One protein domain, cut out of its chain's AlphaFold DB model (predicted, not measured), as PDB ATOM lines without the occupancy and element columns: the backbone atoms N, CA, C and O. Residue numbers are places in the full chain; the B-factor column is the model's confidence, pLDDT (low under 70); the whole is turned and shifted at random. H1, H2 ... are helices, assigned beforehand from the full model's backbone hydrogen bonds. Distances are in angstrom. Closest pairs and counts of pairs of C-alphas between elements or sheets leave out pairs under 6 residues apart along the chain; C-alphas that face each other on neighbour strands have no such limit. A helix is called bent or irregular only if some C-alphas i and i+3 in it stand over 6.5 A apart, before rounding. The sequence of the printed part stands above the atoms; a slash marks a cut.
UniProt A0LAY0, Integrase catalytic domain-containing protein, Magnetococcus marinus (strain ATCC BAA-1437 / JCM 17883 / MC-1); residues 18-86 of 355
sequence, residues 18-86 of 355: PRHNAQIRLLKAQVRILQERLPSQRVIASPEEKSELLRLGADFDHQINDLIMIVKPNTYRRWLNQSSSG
ATOM      1  N   PRO A  18     -42.993  28.473   2.083       66.25
ATOM      2  CA  PRO A  18     -42.096  29.621   2.230       66.25
ATOM      3  C   PRO A  18     -41.148  29.509   3.438       66.25
ATOM      4  O   PRO A  18     -40.008  29.974   3.384       66.25
ATOM      5  N   ARG A  19     -41.591  28.816   4.499       65.44
ATOM      6  CA  ARG A  19     -40.813  28.570   5.720       65.44
ATOM      7  C   ARG A  19     -39.608  27.650   5.492       65.44
ATOM      8  O   ARG A  19     -38.513  27.995   5.926       65.44
ATOM      9  N   HIS A  20     -39.754  26.535   4.772       70.50
ATOM     10  CA  HIS A  20     -38.637  25.608   4.508       70.50
ATOM     11  C   HIS A  20     -37.551  26.258   3.640       70.50
ATOM     12  O   HIS A  20     -36.357  26.141   3.924       70.50
ATOM     13  N   ASN A  21     -37.952  27.046   2.641       78.50
ATOM     14  CA  ASN A  21     -37.013  27.819   1.826       78.50
ATOM     15  C   ASN A  21     -36.239  28.870   2.644       78.50
ATOM     16  O   ASN A  21     -35.070  29.143   2.363       78.50
ATOM     17  N   ALA A  22     -36.849  29.460   3.676       78.06
ATOM     18  CA  ALA A  22     -36.158  30.371   4.587       78.06
ATOM     19  C   ALA A  22     -35.120  29.655   5.469       78.06
ATOM     20  O   ALA A  22     -33.997  30.145   5.601       78.06
ATOM     21  N   GLN A  23     -35.443  28.466   5.989       83.06
ATOM     22  CA  GLN A  23     -34.510  27.649   6.776       83.06
ATOM     23  C   GLN A  23     -33.266  27.255   5.962       83.06
ATOM     24  O   GLN A  23     -32.137  27.396   6.437       83.06
ATOM     25  N   ILE A  24     -33.448  26.850   4.699       83.88
ATOM     26  CA  ILE A  24     -32.334  26.529   3.791       83.88
ATOM     27  C   ILE A  24     -31.463  27.765   3.531       83.88
ATOM     28  O   ILE A  24     -30.234  27.666   3.535       83.88
ATOM     29  N   ARG A  25     -32.069  28.942   3.324       84.69
ATOM     30  CA  ARG A  25     -31.322  30.200   3.139       84.69
ATOM     31  C   ARG A  25     -30.503  30.563   4.379       84.69
ATOM     32  O   ARG A  25     -29.343  30.941   4.232       84.69
ATOM     33  N   LEU A  26     -31.057  30.383   5.580       85.69
ATOM     34  CA  LEU A  26     -30.337  30.593   6.839       85.69
ATOM     35  C   LEU A  26     -29.126  29.658   6.963       85.69
ATOM     36  O   LEU A  26     -28.034  30.111   7.298       85.69
ATOM     37  N   LEU A  27     -29.293  28.363   6.685       86.69
ATOM     38  CA  LEU A  27     -28.196  27.391   6.740       86.69
ATOM     39  C   LEU A  27     -27.106  27.703   5.704       86.69
ATOM     40  O   LEU A  27     -25.922  27.671   6.034       86.69
ATOM     41  N   LYS A  28     -27.481  28.093   4.479       87.69
ATOM     42  CA  LYS A  28     -26.523  28.531   3.448       87.69
ATOM     43  C   LYS A  28     -25.744  29.782   3.869       87.69
ATOM     44  O   LYS A  28     -24.529  29.819   3.688       87.69
ATOM     45  N   ALA A  29     -26.413  30.772   4.467       85.56
ATOM     46  CA  ALA A  29     -25.751  31.962   5.007       85.56
ATOM     47  C   ALA A  29     -24.749  31.594   6.114       85.56
ATOM     48  O   ALA A  29     -23.642  32.124   6.158       85.56
ATOM     49  N   GLN A  30     -25.092  30.622   6.963       89.69
ATOM     50  CA  GLN A  30     -24.174  30.132   7.987       89.69
ATOM     51  C   GLN A  30     -22.941  29.441   7.384       89.69
ATOM     52  O   GLN A  30     -21.808  29.748   7.752       89.69
ATOM     53  N   VAL A  31     -23.134  28.545   6.416       87.12
ATOM     54  CA  VAL A  31     -22.015  27.869   5.740       87.12
ATOM     55  C   VAL A  31     -21.076  28.882   5.083       87.12
ATOM     56  O   VAL A  31     -19.861  28.758   5.225       87.12
ATOM     57  N   ARG A  32     -21.620  29.927   4.450       87.19
ATOM     58  CA  ARG A  32     -20.823  31.009   3.860       87.19
ATOM     59  C   ARG A  32     -19.955  31.725   4.899       87.19
ATOM     60  O   ARG A  32     -18.751  31.851   4.699       87.19
ATOM     61  N   ILE A  33     -20.539  32.130   6.031       85.69
ATOM     62  CA  ILE A  33     -19.812  32.805   7.122       85.69
ATOM     63  C   ILE A  33     -18.690  31.918   7.682       85.69
ATOM     64  O   ILE A  33     -17.634  32.418   8.074       85.69
ATOM     65  N   LEU A  34     -18.912  30.602   7.744       84.44
ATOM     66  CA  LEU A  34     -17.895  29.648   8.181       84.44
ATOM     67  C   LEU A  34     -16.759  29.534   7.160       84.44
ATOM     68  O   LEU A  34     -15.597  29.633   7.550       84.44
ATOM     69  N   GLN A  35     -17.084  29.383   5.873       83.50
ATOM     70  CA  GLN A  35     -16.105  29.285   4.785       83.50
ATOM     71  C   GLN A  35     -15.213  30.529   4.691       83.50
ATOM     72  O   GLN A  35     -14.000  30.392   4.572       83.50
ATOM     73  N   GLU A  36     -15.783  31.729   4.831       81.19
ATOM     74  CA  GLU A  36     -15.032  32.994   4.810       81.19
ATOM     75  C   GLU A  36     -14.064  33.154   6.000       81.19
ATOM     76  O   GLU A  36     -13.155  33.983   5.951       81.19
ATOM     77  N   ARG A  37     -14.231  32.376   7.082       80.12
ATOM     78  CA  ARG A  37     -13.405  32.482   8.297       80.12
ATOM     79  C   ARG A  37     -12.474  31.301   8.552       80.12
ATOM     80  O   ARG A  37     -11.710  31.376   9.515       80.12
ATOM     81  N   LEU A  38     -12.457  30.256   7.723       77.31
ATOM     82  CA  LEU A  38     -11.440  29.199   7.812       77.31
ATOM     83  C   LEU A  38     -10.045  29.783   7.503       77.31
ATOM     84  O   LEU A  38      -9.910  30.465   6.488       77.31
ATOM     85  N   PRO A  39      -9.002  29.564   8.343       63.69
ATOM     86  CA  PRO A  39      -8.855  28.590   9.443       63.69
ATOM     87  C   PRO A  39      -9.000  29.172  10.874       63.69
ATOM     88  O   PRO A  39      -8.482  28.613  11.841       63.69
ATOM     89  N   SER A  40      -9.658  30.317  11.045       68.12
ATOM     90  CA  SER A  40      -9.761  31.010  12.337       68.12
ATOM     91  C   SER A  40     -10.573  30.212  13.364       68.12
ATOM     92  O   SER A  40     -11.711  29.828  13.121       68.12
ATOM     93  N   GLN A  41     -10.032  30.048  14.573       62.31
ATOM     94  CA  GLN A  41     -10.645  29.254  15.651       62.31
ATOM     95  C   GLN A  41     -11.907  29.893  16.276       62.31
ATOM     96  O   GLN A  41     -12.594  29.262  17.076       62.31
ATOM     97  N   ARG A  42     -12.215  31.160  15.953       70.56
ATOM     98  CA  ARG A  42     -13.326  31.917  16.549       70.56
ATOM     99  C   ARG A  42     -14.119  32.685  15.494       70.56
ATOM    100  O   ARG A  42     -13.596  33.591  14.852       70.56
ATOM    101  N   VAL A  43     -15.413  32.385  15.396       74.44
ATOM    102  CA  VAL A  43     -16.355  33.050  14.487       74.44
ATOM    103  C   VAL A  43     -17.048  34.192  15.235       74.44
ATOM    104  O   VAL A  43     -17.840  33.961  16.148       74.44
ATOM    105  N   ILE A  44     -16.723  35.441  14.895       78.25
ATOM    106  CA  ILE A  44     -17.388  36.632  15.447       78.25
ATOM    107  C   ILE A  44     -18.205  37.269  14.331       78.25
ATOM    108  O   ILE A  44     -17.625  37.886  13.447       78.25
ATOM    109  N   ALA A  45     -19.534  37.150  14.398       79.19
ATOM    110  CA  ALA A  45     -20.412  37.686  13.363       79.19
ATOM    111  C   ALA A  45     -20.279  39.212  13.210       79.19
ATOM    112  O   ALA A  45     -20.321  39.950  14.210       79.19
ATOM    113  N   SER A  46     -20.145  39.678  11.967       80.62
ATOM    114  CA  SER A  46     -20.138  41.105  11.633       80.62
ATOM    115  C   SER A  46     -21.526  41.734  11.870       80.62
ATOM    116  O   SER A  46     -22.524  41.015  11.981       80.62
ATOM    117  N   PRO A  47     -21.637  43.069  12.009       82.81
ATOM    118  CA  PRO A  47     -22.934  43.747  12.094       82.81
ATOM    119  C   PRO A  47     -23.894  43.394  10.948       82.81
ATOM    120  O   PRO A  47     -25.081  43.186  11.193       82.81
ATOM    121  N   GLU A  48     -23.367  43.275   9.729       82.94
ATOM    122  CA  GLU A  48     -24.123  42.930   8.522       82.94
ATOM    123  C   GLU A  48     -24.597  41.475   8.569       82.94
ATOM    124  O   GLU A  48     -25.793  41.218   8.444       82.94
ATOM    125  N   GLU A  49     -23.703  40.536   8.897       85.44
ATOM    126  CA  GLU A  49     -24.034  39.113   9.067       85.44
ATOM    127  C   GLU A  49     -25.117  38.904  10.137       85.44
ATOM    128  O   GLU A  49     -26.034  38.104   9.961       85.44
ATOM    129  N   LYS A  50     -25.052  39.647  11.252       86.12
ATOM    130  CA  LYS A  50     -26.095  39.607  12.292       86.12
ATOM    131  C   LYS A  50     -27.443  40.066  11.750       86.12
ATOM    132  O   LYS A  50     -28.453  39.432  12.044       86.12
ATOM    133  N   SER A  51     -27.460  41.151  10.977       84.62
ATOM    134  CA  SER A  51     -28.690  41.675  10.380       84.62
ATOM    135  C   SER A  51     -29.283  40.711   9.350       84.62
ATOM    136  O   SER A  51     -30.493  40.490   9.345       84.62
ATOM    137  N   GLU A  52     -28.441  40.054   8.550       86.12
ATOM    138  CA  GLU A  52     -28.868  39.074   7.556       86.12
ATOM    139  C   GLU A  52     -29.465  37.824   8.217       86.12
ATOM    140  O   GLU A  52     -30.553  37.389   7.840       86.12
ATOM    141  N   LEU A  53     -28.816  37.290   9.259       86.94
ATOM    142  CA  LEU A  53     -29.322  36.146  10.027       86.94
ATOM    143  C   LEU A  53     -30.632  36.462  10.771       86.94
ATOM    144  O   LEU A  53     -31.479  35.582  10.941       86.94
ATOM    145  N   LEU A  54     -30.820  37.703  11.227       87.00
ATOM    146  CA  LEU A  54     -32.082  38.143  11.830       87.00
ATOM    147  C   LEU A  54     -33.188  38.289  10.785       87.00
ATOM    148  O   LEU A  54     -34.292  37.805  11.020       87.00
ATOM    149  N   ARG A  55     -32.882  38.871   9.618       87.19
ATOM    150  CA  ARG A  55     -33.819  38.990   8.492       87.19
ATOM    151  C   ARG A  55     -34.308  37.621   8.028       87.19
ATOM    152  O   ARG A  55     -35.506  37.415   7.908       87.19
ATOM    153  N   LEU A  56     -33.390  36.676   7.817       85.62
ATOM    154  CA  LEU A  56     -33.738  35.309   7.420       85.62
ATOM    155  C   LEU A  56     -34.517  34.572   8.514       85.62
ATOM    156  O   LEU A  56     -35.362  33.743   8.198       85.62
ATOM    157  N   GLY A  57     -34.254  34.884   9.787       84.75
ATOM    158  CA  GLY A  57     -34.991  34.330  10.921       84.75
ATOM    159  C   GLY A  57     -36.430  34.818  11.056       84.75
ATOM    160  O   GLY A  57     -37.274  34.062  11.531       84.75
ATOM    161  N   ALA A  58     -36.719  36.047  10.624       85.62
ATOM    162  CA  ALA A  58     -38.066  36.615  10.679       85.62
ATOM    163  C   ALA A  58     -39.058  35.830   9.798       85.62
ATOM    164  O   ALA A  58     -40.209  35.640  10.184       85.62
ATOM    165  N   ASP A  59     -38.591  35.284   8.670       84.31
ATOM    166  CA  ASP A  59     -39.401  34.512   7.714       84.31
ATOM    167  C   ASP A  59     -39.987  33.205   8.306       84.31
ATOM    168  O   ASP A  59     -40.907  32.615   7.732       84.31
ATOM    169  N   PHE A  60     -39.471  32.728   9.445       82.62
ATOM    170  CA  PHE A  60     -39.960  31.535  10.150       82.62
ATOM    171  C   PHE A  60     -40.149  31.765  11.660       82.62
ATOM    172  O   PHE A  60     -40.003  30.837  12.456       82.62
ATOM    173  N   ASP A  61     -40.492  32.996  12.056       80.75
ATOM    174  CA  ASP A  61     -40.829  33.362  13.445       80.75
ATOM    175  C   ASP A  61     -39.694  33.093  14.456       80.75
ATOM    176  O   ASP A  61     -39.901  32.731  15.612       80.75
ATOM    177  N   HIS A  62     -38.443  33.222  14.005       82.88
ATOM    178  CA  HIS A  62     -37.243  33.028  14.819       82.88
ATOM    179  C   HIS A  62     -37.164  31.667  15.548       82.88
ATOM    180  O   HIS A  62     -36.500  31.556  16.586       82.88
ATOM    181  N   GLN A  63     -37.761  30.606  14.990       81.25
ATOM    182  CA  GLN A  63     -37.631  29.225  15.486       81.25
ATOM    183  C   GLN A  63     -36.232  28.651  15.198       81.25
ATOM    184  O   GLN A  63     -36.031  27.807  14.332       81.25
ATOM    185  N   ILE A  64     -35.227  29.174  15.896       80.25
ATOM    186  CA  ILE A  64     -33.801  29.001  15.581       80.25
ATOM    187  C   ILE A  64     -33.080  27.910  16.380       80.25
ATOM    188  O   ILE A  64     -31.914  27.654  16.094       80.25
ATOM    189  N   ASN A  65     -33.724  27.286  17.375       78.38
ATOM    190  CA  ASN A  65     -33.054  26.376  18.321       78.38
ATOM    191  C   ASN A  65     -32.309  25.222  17.626       78.38
ATOM    192  O   ASN A  65     -31.183  24.933  18.020       78.38
ATOM    193  N   ASP A  66     -32.894  24.650  16.572       80.00
ATOM    194  CA  ASP A  66     -32.331  23.496  15.853       80.00
ATOM    195  C   ASP A  66     -31.561  23.891  14.577       80.00
ATOM    196  O   ASP A  66     -30.991  23.047  13.893       80.00
ATOM    197  N   LEU A  67     -31.538  25.188  14.241       80.19
ATOM    198  CA  LEU A  67     -31.036  25.695  12.958       80.19
ATOM    199  C   LEU A  67     -29.791  26.575  13.086       80.19
ATOM    200  O   LEU A  67     -29.025  26.679  12.127       80.19
ATOM    201  N   ILE A  68     -29.580  27.241  14.225       83.25
ATOM    202  CA  ILE A  68     -28.422  28.120  14.432       83.25
ATOM    203  C   ILE A  68     -27.238  27.325  15.005       83.25
ATOM    204  O   ILE A  68     -27.269  26.852  16.136       83.25
ATOM    205  N   MET A  69     -26.166  27.193  14.224       82.94
ATOM    206  CA  MET A  69     -24.963  26.433  14.599       82.94
ATOM    207  C   MET A  69     -23.750  27.333  14.860       82.94
ATOM    208  O   MET A  69     -22.868  26.980  15.637       82.94
ATOM    209  N   ILE A  70     -23.708  28.527  14.261       83.44
ATOM    210  CA  ILE A  70     -22.578  29.462  14.426       83.44
ATOM    211  C   ILE A  70     -22.530  30.085  15.825       83.44
ATOM    212  O   ILE A  70     -21.456  30.381  16.351       83.44
ATOM    213  N   VAL A  71     -23.693  30.331  16.429       83.69
ATOM    214  CA  VAL A  71     -23.815  30.969  17.742       83.69
ATOM    215  C   VAL A  71     -24.812  30.228  18.613       83.69
ATOM    216  O   VAL A  71     -25.745  29.608  18.120       83.69
ATOM    217  N   LYS A  72     -24.664  30.355  19.936       85.69
ATOM    218  CA  LYS A  72     -25.657  29.831  20.882       85.69
ATOM    219  C   LYS A  72     -27.027  30.501  20.648       85.69
ATOM    220  O   LYS A  72     -27.051  31.728  20.497       85.69
ATOM    221  N   PRO A  73     -28.158  29.775  20.747       84.81
ATOM    222  CA  PRO A  73     -29.504  30.349  20.603       84.81
ATOM    223  C   PRO A  73     -29.763  31.572  21.499       84.81
ATOM    224  O   PRO A  73     -30.348  32.566  21.070       84.81
ATOM    225  N   ASN A  74     -29.228  31.570  22.725       85.00
ATOM    226  CA  ASN A  74     -29.320  32.715  23.641       85.00
ATOM    227  C   ASN A  74     -28.592  33.969  23.123       85.00
ATOM    228  O   ASN A  74     -29.023  35.089  23.389       85.00
ATOM    229  N   THR A  75     -27.500  33.804  22.372       85.75
ATOM    230  CA  THR A  75     -26.773  34.913  21.738       85.75
ATOM    231  C   THR A  75     -27.585  35.514  20.593       85.75
ATOM    232  O   THR A  75     -27.652  36.736  20.482       85.75
ATOM    233  N   TYR A  76     -28.257  34.679  19.796       86.31
ATOM    234  CA  TYR A  76     -29.158  35.135  18.736       86.31
ATOM    235  C   TYR A  76     -30.355  35.914  19.301       86.31
ATOM    236  O   TYR A  76     -30.650  37.013  18.838       86.31
ATOM    237  N   ARG A  77     -30.984  35.418  20.379       87.12
ATOM    238  CA  ARG A  77     -32.068  36.143  21.071       87.12
ATOM    239  C   ARG A  77     -31.620  37.507  21.611       87.12
ATOM    240  O   ARG A  77     -32.376  38.469  21.548       87.12
ATOM    241  N   ARG A  78     -30.374  37.633  22.090       85.56
ATOM    242  CA  ARG A  78     -29.807  38.942  22.478       85.56
ATOM    243  C   ARG A  78     -29.700  39.900  21.293       85.56
ATOM    244  O   ARG A  78     -29.944  41.090  21.472       85.56
ATOM    245  N   TRP A  79     -29.346  39.405  20.106       87.56
ATOM    246  CA  TRP A  79     -29.315  40.231  18.896       87.56
ATOM    247  C   TRP A  79     -30.714  40.673  18.476       87.56
ATOM    248  O   TRP A  79     -30.889  41.841  18.146       87.56
ATOM    249  N   LEU A  80     -31.704  39.778  18.563       86.12
ATOM    250  CA  LEU A  80     -33.106  40.096  18.293       86.12
ATOM    251  C   LEU A  80     -33.596  41.227  19.206       86.12
ATOM    252  O   LEU A  80     -34.015  42.267  18.712       86.12
ATOM    253  N   ASN A  81     -33.406  41.097  20.523       85.50
ATOM    254  CA  ASN A  81     -33.792  42.133  21.488       85.50
ATOM    255  C   ASN A  81     -33.076  43.473  21.238       85.50
ATOM    256  O   ASN A  81     -33.673  44.541  21.377       85.50
ATOM    257  N   GLN A  82     -31.792  43.432  20.863       85.06
ATOM    258  CA  GLN A  82     -31.016  44.626  20.521       85.06
ATOM    259  C   GLN A  82     -31.562  45.321  19.263       85.06
ATOM    260  O   GLN A  82     -31.684  46.547  19.259       85.06
ATOM    261  N   SER A  83     -31.922  44.542  18.238       83.38
ATOM    262  CA  SER A  83     -32.517  45.030  16.990       83.38
ATOM    263  C   SER A  83     -33.909  45.618  17.216       83.38
ATOM    264  O   SER A  83     -34.188  46.716  16.743       83.38
ATOM    265  N   SER A  84     -34.759  44.946  18.000       82.00
ATOM    266  CA  SER A  84     -36.095  45.439  18.370       82.00
ATOM    267  C   SER A  84     -36.042  46.722  19.205       82.00
ATOM    268  O   SER A  84     -36.955  47.533  19.145       82.00
ATOM    269  N   SER A  85     -34.950  46.942  19.944       80.62
ATOM    270  CA  SER A  85     -34.706  48.183  20.694       80.62
ATOM    271  C   SER A  85     -34.169  49.334  19.824       80.62
ATOM    272  O   SER A  85     -33.769  50.363  20.367       80.62
ATOM    273  N   GLY A  86     -34.052  49.150  18.502       75.88
ATOM    274  CA  GLY A  86     -33.517  50.151  17.571       75.88
ATOM    275  C   GLY A  86     -32.017  50.436  17.723       75.88
ATOM    276  O   GLY A  86     -31.513  51.415  17.173       75.88
TER     277      GLY A  86
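What this domain is: This is residues 18 to 86 of the 355 residues of the protein "Integrase catalytic domain-containing protein" of Magnetococcus marinus (strain ATCC BAA-1437 / JCM 17883 / MC-1) (UniProt A0LAY0). A long helix, H1, and a shorter one, H2, lie side by side as a helical hairpin, and a third helix, H3, is set crosswise to H2 and stays clear of H1. The loop at the turn of the hairpin sticks out from the body at residues 35 to 41, while the long link at residues 59 to 72 winds through the space between H1 and H3. The printed part has 69 residues with three named helices in the order H1, H2, H3 and no named strand; its class is all helix. It is compact, with a radius of gyration of the C-alphas of 11.7 A, and the C-alphas span 33 by 28 by 19 A.

How they stand to each other: The longest helix is H1, residues 18 to 35. It touches H2, residues 47 to 58, with 10 pairs of C-alphas within 8 A. The closest C-alphas of the two are those of Leu 26 and Leu 56, 5.8 A apart. H1 and H2 stand at a shallow tilt of 22 degrees and run opposite ways, and they form a hairpin; their centres are 10.8 A apart. H3, residues 73 to 84, only just touches H2, with 3 pairs of C-alphas within 8 A. The closest are those of Leu 54 and Leu 80, 6.8 A apart. H2 touches H3 with residues 50 to 54 alone, and H3 touches H2 with residues 79 to 80 alone. The lines of H2 and H3 stand at 85 degrees, about perpendicular, with their centres 10.4 A apart. H1 and H3 are apart. In H1, H2 and H3 every pair of backbone O of residue i and N of residue i+4 is within hydrogen-bond range.

Where its parts are: H1 runs from Pro 18, with its C-alpha at (-42.096, 29.621, 2.230), to Gln 35, at (-16.105, 29.285, 4.785), and is 26.1 A from first to last C-alpha. H2 begins at Pro 47, with its C-alpha at (-22.934, 43.747, 12.094), ends at Ala 58 and is 16.8 A long. H3 begins at Pro 73, is 16.6 A long and ends at Ser 84, with its C-alpha at (-36.095, 45.439, 18.370). None of the three is bent.

The domain as a whole: The two C-alphas farthest apart are those of Pro 39 and Ser 85, 34.3 A. The printed part runs from 18 to 86 and has no cut. Both links are long: 11 residues between H1 and H2, and 14 between H2 and H3. Residues 35 to 41, of which 35 belongs to H1, stand free. The C-alphas of residues 59 to 72 lie 6 to 13 A from the mean of all C-alphas. The mean pLDDT of the printed part of this model is 81.8, and it is under 70 at residues 18 to 19 and 39 to 41.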